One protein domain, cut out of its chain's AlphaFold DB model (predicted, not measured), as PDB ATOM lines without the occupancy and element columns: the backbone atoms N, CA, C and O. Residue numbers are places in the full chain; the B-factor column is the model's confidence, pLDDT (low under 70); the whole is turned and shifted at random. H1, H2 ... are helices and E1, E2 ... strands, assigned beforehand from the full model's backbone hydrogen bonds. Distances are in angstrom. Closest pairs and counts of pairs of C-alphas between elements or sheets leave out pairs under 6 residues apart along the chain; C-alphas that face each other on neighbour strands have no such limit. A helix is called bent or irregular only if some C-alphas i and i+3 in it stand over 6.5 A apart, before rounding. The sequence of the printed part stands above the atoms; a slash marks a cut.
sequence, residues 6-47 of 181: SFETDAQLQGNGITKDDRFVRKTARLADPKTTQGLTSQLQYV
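What this domain is: This is residues 6 to 47 of the 181 residues of the protein "SusD_RagB domain-containing protein" of Gemmatimonadetes bacterium (UniProt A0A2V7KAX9). A long, sharply bent hairpin of two strands, E1 and E2, makes one half of a slender rod, and its tip, residues 36 to 41, sticks out free at one end. The other half is a small, loose head of two short helices, H1 and H2, with a loop, residues 10 to 21, that swings out to the opposite end of the rod and folds back. The printed part has 42 residues with two named helices and two named strands, in the order H1, H2, E1, E2; the sheet's order is E1 - E2, antiparallel, and the class is mixed, helices and strands. The whole is loose, with a radius of gyration of the C-alphas of 11.7 A, and spans 37 by 17 by 14 A.

Where its parts are: E1, residues 28 to 37, is the longest strand and measures 18.1 A from C-alpha 28 at (1.982, -1.809, 13.205) to C-alpha 37 at (6.331, 10.656, 0.803). E2, residues 40 to 46, measures 15.8 A and ends with C-alpha 46 at (-0.059, -0.104, 9.635). H2, residues 22 to 27, is 8.3 A long. H1, residues 6 to 9, is 4.8 A long and begins with C-alpha 6 at (4.862, 9.652, 17.268).

How they stand to each other: E1 and E2 form a hairpin of antiparallel neighbour strands, with 151 degrees between their directions. E1 bends by 102 degrees at residue 32. Before the bend, C-alphas 31 and 43 face each other at 5.0 A; after it, C-alphas 34 and 43 do so at 4.3 A. N 31 and O 43 are within hydrogen-bond range at 2.8 A, and nearer the tip so are N 37 and O 40 at 2.9 A. The closest C-alphas of H2 and E2 are those of Lys 27 and Tyr 46, 5.7 A apart. H1 and H2 are close but not clearly touching, their closest C-alphas being those of Glu 8 and Phe 24 at 7.2 A. H1 is apart from E1, and only just apart from E2, with the closest C-alphas 8.1 A from each other. In H2 every O i to N i+4 pair is within hydrogen-bond range; H1 is too short for such a pair, but its one O i to N i+3 pair is within range.

The domain as a whole: The two C-alphas farthest apart are those of Gly 15 and Gln 38, at 37.6 A. The link from H1 to H2 is long, with 12 residues; the links from H2 to E1 and from E1 to E2 are tight. The printed part has no cut. Its mean pLDDT is 95.6, and no printed residue of this predicted model is under 70.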
ATOM      1  N   SER A   6       5.423   9.441  15.926       94.31
ATOM      2  CA  SER A   6       4.862   9.652  17.268       94.31
ATOM      3  C   SER A   6       3.865   8.587  17.730       94.31
ATOM      4  O   SER A   6       3.550   8.486  18.912       94.31
ATOM      5  N   PHE A   7       3.319   7.768  16.825       95.75
ATOM      6  CA  PHE A   7       2.484   6.634  17.222       95.75
ATOM      7  C   PHE A   7       3.265   5.615  18.059       95.75
ATOM      8  O   PHE A   7       2.694   5.031  18.979       95.75
ATOM      9  N   GLU A   8       4.562   5.472  17.793       96.62
ATOM     10  CA  GLU A   8       5.469   4.668  18.602       96.62
ATOM     11  C   GLU A   8       5.943   5.410  19.849       96.62
ATOM     12  O   GLU A   8       5.878   4.831  20.934       96.62
ATOM     13  N   THR A   9       6.405   6.662  19.733       96.06
ATOM     14  CA  THR A   9       6.956   7.399  20.891       96.06
ATOM     15  C   THR A   9       5.938   7.532  22.012       96.06
ATOM     16  O   THR A   9       6.283   7.352  23.173       96.06
ATOM     17  N   ASP A  10       4.673   7.754  21.655       96.69
ATOM     18  CA  ASP A  10       3.604   8.002  22.620       96.69
ATOM     19  C   ASP A  10       3.033   6.702  23.217       96.69
ATOM     20  O   ASP A  10       2.216   6.757  24.136       96.69
ATOM     21  N   ALA A  11       3.423   5.528  22.699       98.25
ATOM     22  CA  ALA A  11       2.881   4.252  23.158       98.25
ATOM     23  C   ALA A  11       3.453   3.904  24.535       98.25
ATOM     24  O   ALA A  11       4.672   3.743  24.680       98.25
ATOM     25  N   GLN A  12       2.557   3.754  25.517       98.44
ATOM     26  CA  GLN A  12       2.906   3.358  26.880       98.44
ATOM     27  C   GLN A  12       3.517   1.955  26.900       98.44
ATOM     28  O   GLN A  12       3.315   1.152  25.986       98.44
ATOM     29  N   LEU A  13       4.263   1.663  27.964       98.38
ATOM     30  CA  LEU A  13       4.869   0.359  28.194       98.38
ATOM     31  C   LEU A  13       3.916  -0.549  28.980       98.38
ATOM     32  O   LEU A  13       3.187  -0.105  29.868       98.38
ATOM     33  N   GLN A  14       3.943  -1.835  28.647       98.19
ATOM     34  CA  GLN A  14       3.318  -2.902  29.418       98.19
ATOM     35  C   GLN A  14       4.019  -3.058  30.777       98.19
ATOM     36  O   GLN A  14       5.071  -2.469  31.028       98.19
ATOM     37  N   GLY A  15       3.465  -3.895  31.660       95.06
ATOM     38  CA  GLY A  15       3.997  -4.085  33.019       95.06
ATOM     39  C   GLY A  15       5.448  -4.584  33.095       95.06
ATOM     40  O   GLY A  15       6.079  -4.433  34.133       95.06
ATOM     41  N   ASN A  16       5.997  -5.135  32.007       94.44
ATOM     42  CA  ASN A  16       7.401  -5.545  31.926       94.44
ATOM     43  C   ASN A  16       8.379  -4.382  31.667       94.44
ATOM     44  O   ASN A  16       9.584  -4.611  31.656       94.44
ATOM     45  N   GLY A  17       7.884  -3.166  31.405       95.44
ATOM     46  CA  GLY A  17       8.710  -1.987  31.130       95.44
ATOM     47  C   GLY A  17       9.489  -2.029  29.810       95.44
ATOM     48  O   GLY A  17      10.333  -1.169  29.584       95.44
ATOM     49  N   ILE A  18       9.230  -3.008  28.938       96.44
ATOM     50  CA  ILE A  18       9.978  -3.227  27.688       96.44
ATOM     51  C   ILE A  18       9.028  -3.198  26.492       96.44
ATOM     52  O   ILE A  18       9.243  -2.470  25.524       96.44
ATOM     53  N   THR A  19       7.956  -3.988  26.548       97.81
ATOM     54  CA  THR A  19       7.013  -4.107  25.439       97.81
ATOM     55  C   THR A  19       6.078  -2.905  25.439       97.81
ATOM     56  O   THR A  19       5.530  -2.541  26.476       97.81
ATOM     57  N   LYS A  20       5.863  -2.290  24.276       98.38
ATOM     58  CA  LYS A  20       4.861  -1.228  24.105       98.38
ATOM     59  C   LYS A  20       3.439  -1.788  24.151       98.38
ATOM     60  O   LYS A  20       3.236  -2.994  24.031       98.38
ATOM     61  N   ASP A  21       2.462  -0.902  24.312       98.62
ATOM     62  CA  ASP A  21       1.029  -1.193  24.237       98.62
ATOM     63  C   ASP A  21       0.735  -2.213  23.130       98.62
ATOM     64  O   ASP A  21       1.093  -2.013  21.966       98.62
ATOM     65  N   ASP A  22       0.092  -3.320  23.488       98.56
ATOM     66  CA  ASP A  22      -0.153  -4.415  22.553       98.56
ATOM     67  C   ASP A  22      -0.963  -3.955  21.328       98.56
ATOM     68  O   ASP A  22      -0.805  -4.493  20.234       98.56
ATOM     69  N   ARG A  23      -1.779  -2.895  21.465       97.94
ATOM     70  CA  ARG A  23      -2.518  -2.280  20.346       97.94
ATOM     71  C   ARG A  23      -1.591  -1.651  19.332       97.94
ATOM     72  O   ARG A  23      -1.866  -1.732  18.142       97.94
ATOM     73  N   PHE A  24      -0.517  -1.017  19.789       98.06
ATOM     74  CA  PHE A  24       0.525  -0.512  18.910       98.06
ATOM     75  C   PHE A  24       1.241  -1.680  18.223       98.06
ATOM     76  O   PHE A  24       1.301  -1.715  16.991       98.06
ATOM     77  N   VAL A  25       1.697  -2.658  19.013       97.62
ATOM     78  CA  VAL A  25       2.489  -3.801  18.537       97.62
ATOM     79  C   VAL A  25       1.748  -4.588  17.458       97.62
ATOM     80  O   VAL A  25       2.307  -4.856  16.403       97.62
ATOM     81  N   ARG A  26       0.470  -4.921  17.662       96.38
ATOM     82  CA  ARG A  26      -0.278  -5.752  16.703       96.38
ATOM     83  C   ARG A  26      -0.832  -5.001  15.494       96.38
ATOM     84  O   ARG A  26      -1.249  -5.632  14.526       96.38
ATOM     85  N   LYS A  27      -0.922  -3.669  15.559       95.81
ATOM     86  CA  LYS A  27      -1.473  -2.839  14.471       95.81
ATOM     87  C   LYS A  27      -0.399  -2.229  13.589       95.81
ATOM     88  O   LYS A  27      -0.735  -1.628  12.566       95.81
ATOM     89  N   THR A  28       0.868  -2.361  13.965       96.94
ATOM     90  CA  THR A  28       1.982  -1.809  13.205       96.94
ATOM     91  C   THR A  28       3.099  -2.819  13.009       96.94
ATOM     92  O   THR A  28       3.256  -3.755  13.779       96.94
ATOM     93  N   ALA A  29       3.873  -2.628  11.949       96.38
ATOM     94  CA  ALA A  29       5.109  -3.342  11.694       96.38
ATOM     95  C   ALA A  29       6.197  -2.327  11.349       96.38
ATOM     96  O   ALA A  29       5.922  -1.298  10.720       96.38
ATOM     97  N   ARG A  30       7.433  -2.621  11.750       96.62
ATOM     98  CA  ARG A  30       8.596  -1.832  11.353       96.62
ATOM     99  C   ARG A  30       9.109  -2.321  10.004       96.62
ATOM    100  O   ARG A  30       9.326  -3.512   9.809       96.62
ATOM    101  N   LEU A  31       9.285  -1.388   9.083       96.25
ATOM    102  CA  LEU A  31       9.902  -1.614   7.785       96.25
ATOM    103  C   LEU A  31      11.424  -1.625   7.932       96.25
ATOM    104  O   LEU A  31      11.962  -0.852   8.725       96.25
ATOM    105  N   ALA A  32      12.097  -2.477   7.154       96.19
ATOM    106  CA  ALA A  32      13.558  -2.482   7.067       96.19
ATOM    107  C   ALA A  32      14.059  -1.119   6.566       96.19
ATOM    108  O   ALA A  32      14.836  -0.452   7.247       96.19
ATOM    109  N   ASP A  33      13.485  -0.655   5.455       95.62
ATOM    110  CA  ASP A  33      13.778   0.653   4.883       95.62
ATOM    111  C   ASP A  33      12.643   1.652   5.157       95.62
ATOM    112  O   ASP A  33      11.457   1.305   5.044       95.62
ATOM    113  N   PRO A  34      12.968   2.907   5.519       95.06
ATOM    114  CA  PRO A  34      11.970   3.958   5.659       95.06
ATOM    115  C   PRO A  34      11.246   4.230   4.340       95.06
ATOM    116  O   PRO A  34      11.823   4.166   3.258       95.06
ATOM    117  N   LYS A  35       9.972   4.611   4.440       94.75
ATOM    118  CA  LYS A  35       9.214   5.160   3.315       94.75
ATOM    119  C   LYS A  35       9.121   6.668   3.466       94.75
ATOM    120  O   LYS A  35       8.682   7.151   4.512       94.75
ATOM    121  N   THR A  36       9.466   7.381   2.400       93.69
ATOM    122  CA  THR A  36       9.338   8.836   2.314       93.69
ATOM    123  C   THR A  36       8.265   9.203   1.300       93.69
ATOM    124  O   THR A  36       8.258   8.700   0.178       93.69
ATOM    125  N   THR A  37       7.340  10.074   1.692       88.75
ATOM    126  CA  THR A  37       6.331  10.656   0.803       88.75
ATOM    127  C   THR A  37       6.133  12.119   1.160       88.75
ATOM    128  O   THR A  37       6.042  12.454   2.338       88.75
ATOM    129  N   GLN A  38       6.096  13.001   0.160       87.75
ATOM    130  CA  GLN A  38       5.948  14.448   0.367       87.75
ATOM    131  C   GLN A  38       6.947  15.033   1.393       87.75
ATOM    132  O   GLN A  38       6.593  15.896   2.191       87.75
ATOM    133  N   GLY A  39       8.187  14.526   1.424       89.25
ATOM    134  CA  GLY A  39       9.219  14.934   2.391       89.25
ATOM    135  C   GLY A  39       9.058  14.372   3.812       89.25
ATOM    136  O   GLY A  39       9.929  14.591   4.646       89.25
ATOM    137  N   LEU A  40       7.991  13.616   4.088       90.31
ATOM    138  CA  LEU A  40       7.739  12.978   5.380       90.31
ATOM    139  C   LEU A  40       8.219  11.531   5.362       90.31
ATOM    140  O   LEU A  40       7.877  10.774   4.452       90.31
ATOM    141  N   THR A  41       8.970  11.137   6.387       94.00
ATOM    142  CA  THR A  41       9.616   9.822   6.463       94.00
ATOM    143  C   THR A  41       9.082   9.015   7.638       94.00
ATOM    144  O   THR A  41       9.013   9.505   8.763       94.00
ATOM    145  N   SER A  42       8.744   7.747   7.405       95.44
ATOM    146  CA  SER A  42       8.410   6.814   8.483       95.44
ATOM    147  C   SER A  42       8.818   5.380   8.150       95.44
ATOM    148  O   SER A  42       8.696   4.922   7.014       95.44
ATOM    149  N   GLN A  43       9.268   4.653   9.170       97.06
ATOM    150  CA  GLN A  43       9.497   3.203   9.120       97.06
ATOM    151  C   GLN A  43       8.323   2.402   9.685       97.06
ATOM    152  O   GLN A  43       8.363   1.177   9.700       97.06
ATOM    153  N   LEU A  44       7.285   3.064  10.186       96.62
ATOM    154  CA  LEU A  44       6.172   2.398  10.839       96.62
ATOM    155  C   LEU A  44       5.043   2.200   9.831       96.62
ATOM    156  O   LEU A  44       4.507   3.168   9.307       96.62
ATOM    157  N   GLN A  45       4.655   0.960   9.553       95.19
ATOM    158  CA  GLN A  45       3.560   0.631   8.640       95.19
ATOM    159  C   GLN A  45       2.373   0.059   9.414       95.19
ATOM    160  O   GLN A  45       2.545  -0.827  10.241       95.19
ATOM    161  N   TYR A  46       1.159   0.530   9.121       93.81
ATOM    162  CA  TYR A  46      -0.059  -0.104   9.635       93.81
ATOM    163  C   TYR A  46      -0.282  -1.470   8.970       93.81
ATOM    164  O   TYR A  46      -0.166  -1.590   7.749       93.81
ATOM    165  N   VAL A  47      -0.642  -2.480   9.767       94.00
ATOM    166  CA  VAL A  47      -0.863  -3.879   9.332       94.00
ATOM    167  C   VAL A  47      -2.217  -4.439   9.796       94.00
ATOM    168  O   VAL A  47      -2.370  -5.625  10.062       94.00
TER     169      VAL A  47